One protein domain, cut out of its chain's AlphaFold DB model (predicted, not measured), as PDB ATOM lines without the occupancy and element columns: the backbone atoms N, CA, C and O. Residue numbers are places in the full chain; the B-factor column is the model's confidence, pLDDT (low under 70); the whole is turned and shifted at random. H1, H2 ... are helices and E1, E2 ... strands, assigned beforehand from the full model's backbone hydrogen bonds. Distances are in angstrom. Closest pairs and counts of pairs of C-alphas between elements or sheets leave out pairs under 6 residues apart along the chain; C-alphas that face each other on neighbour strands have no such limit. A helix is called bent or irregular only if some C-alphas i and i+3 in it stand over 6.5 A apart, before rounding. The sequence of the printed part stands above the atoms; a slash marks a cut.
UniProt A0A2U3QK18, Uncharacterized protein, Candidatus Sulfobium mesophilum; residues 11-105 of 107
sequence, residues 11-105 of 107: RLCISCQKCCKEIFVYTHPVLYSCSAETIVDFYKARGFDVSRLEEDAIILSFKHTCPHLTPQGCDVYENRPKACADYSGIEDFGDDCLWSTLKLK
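What this domain is: This is residues 11 to 105 of the 107 residues of an uncharacterized protein of Candidatus Sulfobium mesophilum (UniProt A0A2U3QK18). A narrow sheet of three strands has its longest helix, H2, packed along one face, while the short helices H1, H3 and H5 lie away from the sheet, loosely spread, and H4 only grazes it. The unnamed stretch of residues 64 to 81 winds from the end of E3 to H3. The printed part has 95 residues with five named helices and three named strands, in the order H1 E1 H2 E2 E3 H3 H4 H5; the sheet's order is E1 E3 E2, antiparallel, and the class is mixed. The whole is loose, with a radius of gyration of the C-alphas of 15.4 A and spans of 42 by 32 by 20 A.

How they stand to each other: Begin with inner strand E3, residues 58 to 63. Beside it runs edge strand E1, residues 22 to 27, antiparallel at 159 degrees; look for N 25 and O 60, 2.8 A apart. Edge strand E2, residues 49 to 52, forms a hairpin with E3, antiparallel at 162 degrees; N 51 and O 59 are 2.9 A apart. H2, residues 36 to 44, is on the sheet at a height of 9.2 A, over E3 and only just over E2, on which 3 of its C-alphas fall. On the local plane it stands at 0 degrees to E3, along the strands. The closest C-alphas of H2 and E2 are those of Val 40 and Val 50, 6.7 A apart. E1, H2 and E2 form a split strand-helix-strand unit, two strands running the same way with E3 between them, and its crossover is right-handed. H4, residues 90 to 96, only grazes the sheet with residues 91 to 93; the C-alphas of Phe 24 and Asp 92 are its closest to E1, at 6.8 A. H5, residues 100 to 105, is close to H4 but not clearly touching, the closest C-alphas being those of Ile 90 and Ser 100, 6.3 A apart. H1, residues 11 to 16, and H3, residues 82 to 86, are apart from each other and not on the sheet. Every O i to N i+4 pair is within hydrogen-bond range in H1, H2 and H3; H4 has 1 of 3, with 1 of 4 O i to N i+3 pairs, and H5 has 0 of 2, with 1 of 3.

Where its parts are: Find C-alpha 11 at (-36.068, 19.437, -13.082), where H1 begins. E1 starts at C-alpha 22, (-34.703, 5.326, -25.930), and runs 16.4 A; E3 runs 16.9 A, E2 10.3 A and H2 12.2 A. H4 is irregular: C-alphas 92 and 95 are 9.5 A apart. H5 ends at C-alpha 105, (-42.095, 11.890, -0.882).

The domain as a whole: The C-alphas farthest apart are those of Ser 33 and Lys 105, 44.5 A. The printed part has no cut. The link from E3 to H3, 18 residues, is long. Mean pLDDT of the printed part is 89.0; residue 54 and residues 103 to 105 are under 70.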
ATOM      1  N   ARG A  11     -37.472  19.600 -13.465       90.44
ATOM      2  CA  ARG A  11     -36.068  19.437 -13.082       90.44
ATOM      3  C   ARG A  11     -35.608  17.985 -13.211       90.44
ATOM      4  O   ARG A  11     -34.549  17.735 -13.776       90.44
ATOM      5  N   LEU A  12     -36.421  17.043 -12.729       91.19
ATOM      6  CA  LEU A  12     -36.141  15.607 -12.824       91.19
ATOM      7  C   LEU A  12     -36.167  15.111 -14.274       91.19
ATOM      8  O   LEU A  12     -35.376  14.248 -14.638       91.19
ATOM      9  N   CYS A  13     -37.050  15.649 -15.117       90.06
ATOM     10  CA  CYS A  13     -37.088  15.293 -16.536       90.06
ATOM     11  C   CYS A  13     -35.805  15.741 -17.257       90.06
ATOM     12  O   CYS A  13     -35.161  14.931 -17.928       90.06
ATOM     13  N   ILE A  14     -35.409  17.006 -17.062       89.31
ATOM     14  CA  ILE A  14     -34.220  17.614 -17.679       89.31
ATOM     15  C   ILE A  14     -32.934  16.899 -17.251       89.31
ATOM     16  O   ILE A  14     -32.024  16.767 -18.069       89.31
ATOM     17  N   SER A  15     -32.848  16.416 -16.008       89.38
ATOM     18  CA  SER A  15     -31.684  15.652 -15.539       89.38
ATOM     19  C   SER A  15     -31.695  14.189 -15.994       89.38
ATOM     20  O   SER A  15     -30.643  13.648 -16.320       89.38
ATOM     21  N   CYS A  16     -32.866  13.545 -16.036       91.44
ATOM     22  CA  CYS A  16     -33.016  12.128 -16.379       91.44
ATOM     23  C   CYS A  16     -32.750  11.855 -17.865       91.44
ATOM     24  O   CYS A  16     -31.923  11.012 -18.216       91.44
ATOM     25  N   GLN A  17     -33.471  12.560 -18.747       91.06
ATOM     26  CA  GLN A  17     -33.377  12.461 -20.213       91.06
ATOM     27  C   GLN A  17     -33.556  11.049 -20.812       91.06
ATOM     28  O   GLN A  17     -33.358  10.885 -22.015       91.06
ATOM     29  N   LYS A  18     -33.928  10.020 -20.033       91.38
ATOM     30  CA  LYS A  18     -34.004   8.627 -20.514       91.38
ATOM     31  C   LYS A  18     -34.995   8.455 -21.665       91.38
ATOM     32  O   LYS A  18     -34.622   7.927 -22.707       91.38
ATOM     33  N   CYS A  19     -36.188   9.035 -21.538       91.25
ATOM     34  CA  CYS A  19     -37.218   9.039 -22.584       91.25
ATOM     35  C   CYS A  19     -36.758   9.703 -23.896       91.25
ATOM     36  O   CYS A  19     -37.359   9.501 -24.940       91.25
ATOM     37  N   CYS A  20     -35.724  10.553 -23.846       93.56
ATOM     38  CA  CYS A  20     -35.150  11.201 -25.027       93.56
ATOM     39  C   CYS A  20     -34.022  10.378 -25.666       93.56
ATOM     40  O   CYS A  20     -33.495  10.794 -26.692       93.56
ATOM     41  N   LYS A  21     -33.600   9.263 -25.059       94.12
ATOM     42  CA  LYS A  21     -32.489   8.415 -25.528       94.12
ATOM     43  C   LYS A  21     -32.963   7.058 -26.050       94.12
ATOM     44  O   LYS A  21     -32.214   6.369 -26.741       94.12
ATOM     45  N   GLU A  22     -34.180   6.663 -25.698       94.12
ATOM     46  CA  GLU A  22     -34.703   5.326 -25.930       94.12
ATOM     47  C   GLU A  22     -36.215   5.361 -26.111       94.12
ATOM     48  O   GLU A  22     -36.907   6.141 -25.454       94.12
ATOM     49  N   ILE A  23     -36.704   4.516 -27.016       91.00
ATOM     50  CA  ILE A  23     -38.122   4.375 -27.330       91.00
ATOM     51  C   ILE A  23     -38.593   3.017 -26.826       91.00
ATOM     52  O   ILE A  23     -37.899   2.022 -27.020       91.00
ATOM     53  N   PHE A  24     -39.786   3.002 -26.235       91.00
ATOM     54  CA  PHE A  24     -40.502   1.804 -25.810       91.00
ATOM     55  C   PHE A  24     -41.772   1.652 -26.638       91.00
ATOM     56  O   PHE A  24     -42.483   2.626 -26.899       91.00
ATOM     57  N   VAL A  25     -42.044   0.429 -27.079       90.44
ATOM     58  CA  VAL A  25     -43.230   0.073 -27.857       90.44
ATOM     59  C   VAL A  25     -43.826  -1.199 -27.282       90.44
ATOM     60  O   VAL A  25     -43.126  -2.188 -27.075       90.44
ATOM     61  N   TYR A  26     -45.135  -1.177 -27.069       89.81
ATOM     62  CA  TYR A  26     -45.893  -2.329 -26.605       89.81
ATOM     63  C   TYR A  26     -46.495  -3.053 -27.799       89.81
ATOM     64  O   TYR A  26     -47.069  -2.438 -28.702       89.81
ATOM     65  N   THR A  27     -46.365  -4.372 -27.813       91.19
ATOM     66  CA  THR A  27     -46.929  -5.194 -28.873       91.19
ATOM     67  C   THR A  27     -47.468  -6.512 -28.338       91.19
ATOM     68  O   THR A  27     -47.151  -6.915 -27.223       91.19
ATOM     69  N   HIS A  28     -48.323  -7.167 -29.121       90.69
ATOM     70  CA  HIS A  28     -48.998  -8.395 -28.709       90.69
ATOM     71  C   HIS A  28     -49.173  -9.349 -29.906       90.69
ATOM     72  O   HIS A  28     -49.478  -8.871 -31.006       90.69
ATOM     73  N   PRO A  29     -49.047 -10.679 -29.720       88.94
ATOM     74  CA  PRO A  29     -49.241 -11.691 -30.768       88.94
ATOM     75  C   PRO A  29     -50.511 -11.533 -31.607       88.94
ATOM     76  O   PRO A  29     -50.485 -11.676 -32.831       88.94
ATOM     77  N   VAL A  30     -51.613 -11.147 -30.957       89.38
ATOM     78  CA  VAL A  30     -52.919 -10.913 -31.603       89.38
ATOM     79  C   VAL A  30     -52.865  -9.903 -32.759       89.38
ATOM     80  O   VAL A  30     -53.663 -10.006 -33.684       89.38
ATOM     81  N   LEU A  31     -51.912  -8.961 -32.744       88.69
ATOM     82  CA  LEU A  31     -51.778  -7.927 -33.776       88.69
ATOM     83  C   LEU A  31     -51.179  -8.453 -35.089       88.69
ATOM     84  O   LEU A  31     -51.357  -7.823 -36.127       88.69
ATOM     85  N   TYR A  32     -50.476  -9.588 -35.056       88.50
ATOM     86  CA  TYR A  32     -49.706 -10.102 -36.198       88.50
ATOM     87  C   TYR A  32     -50.141 -11.493 -36.656       88.50
ATOM     88  O   TYR A  32     -49.553 -12.031 -37.591       88.50
ATOM     89  N   SER A  33     -51.123 -12.099 -35.980       89.94
ATOM     90  CA  SER A  33     -51.580 -13.467 -36.262       89.94
ATOM     91  C   SER A  33     -50.432 -14.495 -36.301       89.94
ATOM     92  O   SER A  33     -50.453 -15.433 -37.095       89.94
ATOM     93  N   CYS A  34     -49.415 -14.317 -35.452       89.56
ATOM     94  CA  CYS A  34     -48.281 -15.232 -35.307       89.56
ATOM     95  C   CYS A  34     -47.919 -15.430 -33.828       89.56
ATOM     96  O   CYS A  34     -48.482 -14.773 -32.954       89.56
ATOM     97  N   SER A  35     -47.012 -16.370 -33.544       91.12
ATOM     98  CA  SER A  35     -46.585 -16.670 -32.171       91.12
ATOM     99  C   SER A  35     -45.784 -15.523 -31.545       91.12
ATOM    100  O   SER A  35     -45.130 -14.748 -32.251       91.12
ATOM    101  N   ALA A  36     -45.777 -15.451 -30.211       90.25
ATOM    102  CA  ALA A  36     -44.919 -14.525 -29.475       90.25
ATOM    103  C   ALA A  36     -43.438 -14.738 -29.823       90.25
ATOM    104  O   ALA A  36     -42.700 -13.774 -30.002       90.25
ATOM    105  N   GLU A  37     -43.004 -15.991 -29.980       92.06
ATOM    106  CA  GLU A  37     -41.644 -16.369 -30.382       92.06
ATOM    107  C   GLU A  37     -41.264 -15.732 -31.721       92.06
ATOM    108  O   GLU A  37     -40.232 -15.072 -31.811       92.06
ATOM    109  N   THR A  38     -42.136 -15.835 -32.729       92.88
ATOM    110  CA  THR A  38     -41.908 -15.237 -34.053       92.88
ATOM    111  C   THR A  38     -41.709 -13.722 -33.973       92.88
ATOM    112  O   THR A  38     -40.834 -13.176 -34.645       92.88
ATOM    113  N   ILE A  39     -42.492 -13.038 -33.137       92.44
ATOM    114  CA  ILE A  39     -42.378 -11.589 -32.932       92.44
ATOM    115  C   ILE A  39     -41.060 -11.245 -32.240       92.44
ATOM    116  O   ILE A  39     -40.339 -10.357 -32.697       92.44
ATOM    117  N   VAL A  40     -40.724 -11.958 -31.161       93.06
ATOM    118  CA  VAL A  40     -39.471 -11.749 -30.425       93.06
ATOM    119  C   VAL A  40     -38.269 -11.924 -31.352       93.06
ATOM    120  O   VAL A  40     -37.404 -11.047 -31.388       93.06
ATOM    121  N   ASP A  41     -38.226 -13.005 -32.130       94.38
ATOM    122  CA  ASP A  41     -37.124 -13.281 -33.055       94.38
ATOM    123  C   ASP A  41     -37.014 -12.201 -34.138       94.38
ATOM    124  O   ASP A  41     -35.920 -11.709 -34.427       94.38
ATOM    125  N   PHE A  42     -38.150 -11.767 -34.696       94.44
ATOM    126  CA  PHE A  42     -38.198 -10.715 -35.710       94.44
ATOM    127  C   PHE A  42     -37.593  -9.390 -35.222       94.44
ATOM    128  O   PHE A  42     -36.836  -8.753 -35.967       94.44
ATOM    129  N   TYR A  43     -37.931  -8.965 -34.001       95.00
ATOM    130  CA  TYR A  43     -37.479  -7.690 -33.442       95.00
ATOM    131  C   TYR A  43     -36.054  -7.765 -32.887       95.00
ATOM    132  O   TYR A  43     -35.261  -6.859 -33.155       95.00
ATOM    133  N   LYS A  44     -35.666  -8.870 -32.236       94.94
ATOM    134  CA  LYS A  44     -34.266  -9.097 -31.836       94.94
ATOM    135  C   LYS A  44     -33.322  -9.057 -33.036       94.94
ATOM    136  O   LYS A  44     -32.288  -8.397 -32.981       94.94
ATOM    137  N   ALA A  45     -33.707  -9.674 -34.156       96.38
ATOM    138  CA  ALA A  45     -32.926  -9.634 -35.396       96.38
ATOM    139  C   ALA A  45     -32.760  -8.216 -35.984       96.38
ATOM    140  O   ALA A  45     -31.891  -7.997 -36.825       96.38
ATOM    141  N   ARG A  46     -33.578  -7.247 -35.551       95.00
ATOM    142  CA  ARG A  46     -33.529  -5.833 -35.963       95.00
ATOM    143  C   ARG A  46     -32.891  -4.919 -34.917       95.00
ATOM    144  O   ARG A  46     -32.946  -3.703 -35.072       95.00
ATOM    145  N   GLY A  47     -32.273  -5.494 -33.884       94.19
ATOM    146  CA  GLY A  47     -31.548  -4.747 -32.857       94.19
ATOM    147  C   GLY A  47     -32.434  -4.146 -31.768       94.19
ATOM    148  O   GLY A  47     -32.009  -3.202 -31.110       94.19
ATOM    149  N   PHE A  48     -33.651  -4.663 -31.589       96.00
ATOM    150  CA  PHE A  48     -34.488  -4.303 -30.450       96.00
ATOM    151  C   PHE A  48     -34.112  -5.151 -29.235       96.00
ATOM    152  O   PHE A  48     -33.932  -6.370 -29.342       96.00
ATOM    153  N   ASP A  49     -34.081  -4.506 -28.079       94.31
ATOM    154  CA  ASP A  49     -34.181  -5.171 -26.792       94.31
ATOM    155  C   ASP A  49     -35.638  -5.600 -26.582       94.31
ATOM    156  O   ASP A  49     -36.580  -4.892 -26.948       94.31
ATOM    157  N   VAL A  50     -35.836  -6.804 -26.047       92.69
ATOM    158  CA  VAL A  50     -37.168  -7.403 -25.923       92.69
ATOM    159  C   VAL A  50     -37.360  -7.956 -24.522       92.69
ATOM    160  O   VAL A  50     -36.649  -8.877 -24.117       92.69
ATOM    161  N   SER A  51     -38.374  -7.439 -23.834       87.69
ATOM    162  CA  SER A  51     -38.809  -7.884 -22.510       87.69
ATOM    163  C   SER A  51     -40.234  -8.426 -22.610       87.69
ATOM    164  O   SER A  51     -41.116  -7.771 -23.161       87.69
ATOM    165  N   ARG A  52     -40.469  -9.642 -22.108       77.38
ATOM    166  CA  ARG A  52     -41.820 -10.220 -22.033       77.38
ATOM    167  C   ARG A  52     -42.477  -9.805 -20.719       77.38
ATOM    168  O   ARG A  52     -41.843  -9.911 -19.670       77.38
ATOM    169  N   LEU A  53     -43.722  -9.351 -20.795       72.06
ATOM    170  CA  LEU A  53     -44.604  -9.159 -19.649       72.06
ATOM    171  C   LEU A  53     -45.504 -10.389 -19.461       72.06
ATOM    172  O   LEU A  53     -45.485 -11.322 -20.267       72.06
ATOM    173  N   GLU A  54     -46.289 -10.385 -18.385       69.62
ATOM    174  CA  GLU A  54     -47.395 -11.328 -18.207       69.62
ATOM    175  C   GLU A  54     -48.442 -11.163 -19.332       69.62
ATOM    176  O   GLU A  54     -48.515 -10.115 -19.972       69.62
ATOM    177  N   GLU A  55     -49.233 -12.210 -19.593       72.31
ATOM    178  CA  GLU A  55     -50.327 -12.200 -20.588       72.31
ATOM    179  C   GLU A  55     -49.895 -11.913 -22.044       72.31
ATOM    180  O   GLU A  55     -50.584 -11.214 -22.780       72.31
ATOM    181  N   ASP A  56     -48.751 -12.453 -22.481       74.81
ATOM    182  CA  ASP A  56     -48.239 -12.359 -23.864       74.81
ATOM    183  C   ASP A  56     -47.942 -10.934 -24.380       74.81
ATOM    184  O   ASP A  56     -47.591 -10.750 -25.553       74.81
ATOM    185  N   ALA A  57     -48.007  -9.912 -23.522       86.12
ATOM    186  CA  ALA A  57     -47.559  -8.573 -23.871       86.12
ATOM    187  C   ALA A  57     -46.026  -8.533 -24.009       86.12
ATOM    188  O   ALA A  57     -45.269  -9.032 -23.175       86.12
ATOM    189  N   ILE A  58     -45.552  -7.922 -25.092       91.31
ATOM    190  CA  ILE A  58     -44.132  -7.809 -25.420       91.31
ATOM    191  C   ILE A  58     -43.762  -6.328 -25.410       91.31
ATOM    192  O   ILE A  58     -44.308  -5.540 -26.187       91.31
ATOM    193  N   ILE A  59     -42.810  -5.962 -24.555       92.00
ATOM    194  CA  ILE A  59     -42.150  -4.660 -24.590       92.00
ATOM    195  C   ILE A  59     -40.953  -4.767 -25.528       92.00
ATOM    196  O   ILE A  59     -40.078  -5.621 -25.366       92.00
ATOM    197  N   LEU A  60     -40.914  -3.865 -26.495       93.94
ATOM    198  CA  LEU A  60     -39.797  -3.657 -27.398       93.94
ATOM    199  C   LEU A  60     -39.141  -2.333 -27.029       93.94
ATOM    200  O   LEU A  60     -39.834  -1.316 -26.951       93.94
ATOM    201  N   SER A  61     -37.824  -2.311 -26.864       94.12
ATOM    202  CA  SER A  61     -37.082  -1.062 -26.739       94.12
ATOM    203  C   SER A  61     -35.908  -1.005 -27.699       94.12
ATOM    204  O   SER A  61     -35.367  -2.016 -28.142       94.12
ATOM    205  N   PHE A  62     -35.546   0.209 -28.094       94.88
ATOM    206  CA  PHE A  62     -34.375   0.443 -28.926       94.88
ATOM    207  C   PHE A  62     -33.828   1.843 -28.683       94.88
ATOM    208  O   PHE A  62     -34.565   2.802 -28.422       94.88
ATOM    209  N   LYS A  63     -32.504   1.974 -28.791       94.56
ATOM    210  CA  LYS A  63     -31.839   3.269 -28.659       94.56
ATOM    211  C   LYS A  63     -32.175   4.138 -29.864       94.56
ATOM    212  O   LYS A  63     -31.810   3.833 -30.997       94.56
ATOM    213  N   HIS A  64     -32.830   5.258 -29.598       93.94
ATOM    214  CA  HIS A  64     -33.080   6.300 -30.578       93.94
ATOM    215  C   HIS A  64     -33.013   7.644 -29.868       93.94
ATOM    216  O   HIS A  64     -33.892   8.002 -29.085       93.94
ATOM    217  N   THR A  65     -31.923   8.372 -30.107       95.25
ATOM    218  CA  THR A  65     -31.716   9.670 -29.468       95.25
ATOM    219  C   THR A  65     -32.552  10.727 -30.172       95.25
ATOM    220  O   THR A  65     -32.420  10.932 -31.377       95.25
ATOM    221  N   CYS A  66     -33.405  11.400 -29.404       95.19
ATOM    222  CA  CYS A  66     -34.212  12.517 -29.857       95.19
ATOM    223  C   CYS A  66     -33.307  13.597 -30.478       95.19
ATOM    224  O   CYS A  66     -32.325  13.990 -29.844       95.19
ATOM    225  N   PRO A  67     -33.637  14.126 -31.669       95.38
ATOM    226  CA  PRO A  67     -32.811  15.132 -32.342       95.38
ATOM    227  C   PRO A  67     -32.723  16.459 -31.573       95.38
ATOM    228  O   PRO A  67     -31.804  17.238 -31.795       95.38
ATOM    229  N   HIS A  68     -33.659  16.694 -30.655       95.25
ATOM    230  CA  HIS A  68     -33.706  17.859 -29.772       95.25
ATOM    231  C   HIS A  68     -32.882  17.690 -28.488       95.25
ATOM    232  O   HIS A  68     -32.822  18.595 -27.652       95.25
ATOM    233  N   LEU A  69     -32.285  16.512 -28.268       94.75
ATOM    234  CA  LEU A  69     -31.492  16.261 -27.073       94.75
ATOM    235  C   LEU A  69     -30.093  16.870 -27.214       94.75
ATOM    236  O   LEU A  69     -29.295  16.469 -28.058       94.75
ATOM    237  N   THR A  70     -29.775  17.795 -26.317       92.69
ATOM    238  CA  THR A  70     -28.454  18.411 -26.157       92.69
ATOM    239  C   THR A  70     -27.790  17.913 -24.868       92.69
ATOM    240  O   THR A  70     -28.476  17.366 -23.996       92.69
ATOM    241  N   PRO A  71     -26.478  18.146 -24.663       87.69
ATOM    242  CA  PRO A  71     -25.822  17.834 -23.390       87.69
ATOM    243  C   PRO A  71     -26.458  18.530 -22.174       87.69
ATOM    244  O   PRO A  71     -26.308  18.059 -21.049       87.69
ATOM    245  N   GLN A  72     -27.177  19.638 -22.385       87.44
ATOM    246  CA  GLN A  72     -27.856  20.412 -21.343       87.44
ATOM    247  C   GLN A  72     -29.332  20.020 -21.151       87.44
ATOM    248  O   GLN A  72     -29.975  20.524 -20.232       87.44
ATOM    249  N   GLY A  73     -29.880  19.128 -21.984       89.31
ATOM    250  CA  GLY A  73     -31.293  18.740 -21.972       89.31
ATOM    251  C   GLY A  73     -31.982  18.942 -23.320       89.31
ATOM    252  O   GLY A  73     -31.333  19.068 -24.353       89.31
ATOM    253  N   CYS A  74     -33.313  18.938 -23.324       92.12
ATOM    254  CA  CYS A  74     -34.112  19.119 -24.538       92.12
ATOM    255  C   CYS A  74     -34.165  20.605 -24.939       92.12
ATOM    256  O   CYS A  74     -34.629  21.429 -24.151       92.12
ATOM    257  N   ASP A  75     -33.717  20.957 -26.146       94.00
ATOM    258  CA  ASP A  75     -33.683  22.353 -26.623       94.00
ATOM    259  C   ASP A  75     -35.081  22.951 -26.860       94.00
ATOM    260  O   ASP A  75     -35.286  24.157 -26.725       94.00
ATOM    261  N   VAL A  76     -36.068  22.095 -27.116       92.75
ATOM    262  CA  VAL A  76     -37.481  22.462 -27.231       92.75
ATOM    263  C   VAL A  76     -38.261  22.202 -25.945       92.75
ATOM    264  O   VAL A  76     -39.479  22.134 -26.009       92.75
ATOM    265  N   TYR A  77     -37.625  22.050 -24.776       91.38
ATOM    266  CA  TYR A  77     -38.317  21.613 -23.552       91.38
ATOM    267  C   TYR A  77     -39.594  22.408 -23.239       91.38
ATOM    268  O   TYR A  77     -40.642  21.805 -23.011       91.38
ATOM    269  N   GLU A  78     -39.531  23.740 -23.284       90.56
ATOM    270  CA  GLU A  78     -40.678  24.630 -23.030       90.56
ATOM    271  C   GLU A  78     -41.790  24.494 -24.084       90.56
ATOM    272  O   GLU A  78     -42.960  24.705 -23.785       90.56
ATOM    273  N   ASN A  79     -41.429  24.098 -25.308       93.06
ATOM    274  CA  ASN A  79     -42.331  23.945 -26.452       93.06
ATOM    275  C   ASN A  79     -42.514  22.473 -26.856       93.06
ATOM    276  O   ASN A  79     -42.903  22.179 -27.989       93.06
ATOM    277  N   ARG A  80     -42.180  21.535 -25.961       92.19
ATOM    278  CA  ARG A  80     -42.157  20.114 -26.299       92.19
ATOM    279  C   ARG A  80     -43.565  19.631 -26.652       92.19
ATOM    280  O   ARG A  80     -44.536  20.104 -26.054       92.19
ATOM    281  N   PRO A  81     -43.700  18.661 -27.572       93.38
ATOM    282  CA  PRO A  81     -44.995  18.083 -27.898       93.38
ATOM    283  C   PRO A  81     -45.727  17.596 -26.644       93.38
ATOM    284  O   PRO A  81     -45.105  17.058 -25.725       93.38
ATOM    285  N   LYS A  82     -47.060  17.725 -26.628       91.88
ATOM    286  CA  LYS A  82     -47.894  17.314 -25.487       91.88
ATOM    287  C   LYS A  82     -47.623  15.869 -25.053       91.88
ATOM    288  O   LYS A  82     -47.473  15.618 -23.864       91.88
ATOM    289  N   ALA A  83     -47.458  14.955 -26.010       90.12
ATOM    290  CA  ALA A  83     -47.100  13.567 -25.726       90.12
ATOM    291  C   ALA A  83     -45.804  13.449 -24.900       90.12
ATOM    292  O   ALA A  83     -45.780  12.724 -23.914       90.12
ATOM    293  N   CYS A  84     -44.758  14.219 -25.222       90.44
ATOM    294  CA  CYS A  84     -43.512  14.245 -24.448       90.44
ATOM    295  C   CYS A  84     -43.686  14.860 -23.050       90.44
ATOM    296  O   CYS A  84     -42.948  14.517 -22.132       90.44
ATOM    297  N   ALA A  85     -44.616  15.803 -22.878       88.62
ATOM    298  CA  ALA A  85     -44.902  16.415 -21.580       88.62
ATOM    299  C   ALA A  85     -45.708  15.496 -20.648       88.62
ATOM    300  O   ALA A  85     -45.505  15.528 -19.429       88.62
ATOM    301  N   ASP A  86     -46.598  14.697 -21.230       87.12
ATOM    302  CA  ASP A  86     -47.482  13.786 -20.508       87.12
ATOM    303  C   ASP A  86     -46.800  12.444 -20.204       87.12
ATOM    304  O   ASP A  86     -46.999  11.889 -19.122       87.12
ATOM    305  N   TYR A  87     -45.973  11.946 -21.129       88.25
ATOM    306  CA  TYR A  87     -45.335  10.637 -21.028       88.25
ATOM    307  C   TYR A  87     -44.437  10.513 -19.792       88.25
ATOM    308  O   TYR A  87     -43.538  11.321 -19.551       88.25
ATOM    309  N   SER A  88     -44.688   9.456 -19.019       85.94
ATOM    310  CA  SER A  88     -43.958   9.091 -17.814       85.94
ATOM    311  C   SER A  88     -43.263   7.761 -18.046       85.94
ATOM    312  O   SER A  88     -43.911   6.724 -18.004       85.94
ATOM    313  N   GLY A  89     -41.939   7.773 -18.178       87.62
ATOM    314  CA  GLY A  89     -41.157   6.545 -18.335       87.62
ATOM    315  C   GLY A  89     -41.080   5.662 -17.078       87.62
ATOM    316  O   GLY A  89     -40.192   4.829 -16.992       87.62
ATOM    317  N   ILE A  90     -41.932   5.858 -16.064       88.06
ATOM    318  CA  ILE A  90     -41.927   5.034 -14.840       88.06
ATOM    319  C   ILE A  90     -42.268   3.577 -15.164       88.06
ATOM    320  O   ILE A  90     -41.673   2.683 -14.582       88.06
ATOM    321  N   GLU A  91     -43.208   3.333 -16.074       84.56
ATOM    322  CA  GLU A  91     -43.590   1.963 -16.450       84.56
ATOM    323  C   GLU A  91     -42.494   1.282 -17.281       84.56
ATOM    324  O   GLU A  91     -42.272   0.085 -17.149       84.56
ATOM    325  N   ASP A  92     -41.751   2.070 -18.060       87.19
ATOM    326  CA  ASP A  92     -40.740   1.572 -18.994       87.19
ATOM    327  C   ASP A  92     -39.343   1.426 -18.372       87.19
ATOM    328  O   ASP A  92     -38.608   0.490 -18.673       87.19
ATOM    329  N   PHE A  93     -38.965   2.352 -17.487       87.25
ATOM    330  CA  PHE A  93     -37.652   2.383 -16.838       87.25
ATOM    331  C   PHE A  93     -37.722   2.042 -15.338       87.25
ATOM    332  O   PHE A  93     -36.689   1.835 -14.715       87.25
ATOM    333  N   GLY A  94     -38.894   1.992 -14.702       86.31
ATOM    334  CA  GLY A  94     -38.986   1.740 -13.260       86.31
ATOM    335  C   GLY A  94     -38.232   2.788 -12.431       86.31
ATOM    336  O   GLY A  94     -38.408   3.997 -12.622       86.31
ATOM    337  N   ASP A  95     -37.363   2.324 -11.529       86.25
ATOM    338  CA  ASP A  95     -36.558   3.171 -10.632       86.25
ATOM    339  C   ASP A  95     -35.548   4.056 -11.371       86.25
ATOM    340  O   ASP A  95     -35.151   5.112 -10.875       86.25
ATOM    341  N   ASP A  96     -35.192   3.676 -12.595       86.25
ATOM    342  CA  ASP A  96     -34.327   4.459 -13.464       86.25
ATOM    343  C   ASP A  96     -35.006   5.738 -13.987       86.25
ATOM    344  O   ASP A  96     -34.328   6.683 -14.411       86.25
ATOM    345  N   CYS A  97     -36.341   5.803 -13.973       89.88
ATOM    346  CA  CYS A  97     -37.061   7.039 -14.242       89.88
ATOM    347  C   CYS A  97     -37.047   7.918 -12.992       89.88
ATOM    348  O   CYS A  97     -37.744   7.625 -12.030       89.88
ATOM    349  N   LEU A  98     -36.367   9.070 -13.024       89.81
ATOM    350  CA  LEU A  98     -36.300   9.955 -11.850       89.81
ATOM    351  C   LEU A  98     -37.655  10.513 -11.379       89.81
ATOM    352  O   LEU A  98     -37.739  11.061 -10.288       89.81
ATOM    353  N   TRP A  99     -38.737  10.384 -12.153       88.56
ATOM    354  CA  TRP A  99     -40.075  10.706 -11.645       88.56
ATOM    355  C   TRP A  99     -40.558   9.722 -10.568       88.56
ATOM    356  O   TRP A  99     -41.448  10.083  -9.795       88.56
ATOM    357  N   SER A 100     -39.964   8.530 -10.457       85.94
ATOM    358  CA  SER A 100     -40.224   7.568  -9.375       85.94
ATOM    359  C   SER A 100     -40.007   8.197  -7.990       85.94
ATOM    360  O   SER A 100     -40.799   7.976  -7.070       85.94
ATOM    361  N   THR A 101     -39.031   9.103  -7.858       85.62
ATOM    362  CA  THR A 101     -38.698   9.770  -6.589       85.62
ATOM    363  C   THR A 101     -39.764  10.762  -6.125       85.62
ATOM    364  O   THR A 101     -39.785  11.136  -4.952       85.62
ATOM    365  N   LEU A 102     -40.661  11.205  -7.014       82.31
ATOM    366  CA  LEU A 102     -41.780  12.080  -6.648       82.31
ATOM    367  C   LEU A 102     -42.859  11.333  -5.858       82.31
ATOM    368  O   LEU A 102     -43.560  11.947  -5.054       82.31
ATOM    369  N   LYS A 103     -43.006  10.019  -6.083       64.12
ATOM    370  CA  LYS A 103     -43.997   9.187  -5.385       64.12
ATOM    371  C   LYS A 103     -43.565   8.889  -3.947       64.12
ATOM    372  O   LYS A 103     -44.395   8.940  -3.048       64.12
ATOM    373  N   LEU A 104     -42.265   8.686  -3.724       57.00
ATOM    374  CA  LEU A 104     -41.694   8.348  -2.413       57.00
ATOM    375  C   LEU A 104     -41.756   9.485  -1.379       57.00
ATOM    376  O   LEU A 104     -41.624   9.230  -0.191       57.00
ATOM    377  N   LYS A 105     -41.975  10.738  -1.798       50.59
ATOM    378  CA  LYS A 105     -42.095  11.890  -0.882       50.59
ATOM    379  C   LYS A 105     -43.499  12.101  -0.305       50.59
ATOM    380  O   LYS A 105     -43.689  13.016   0.489       50.59
TER     381      LYS A 105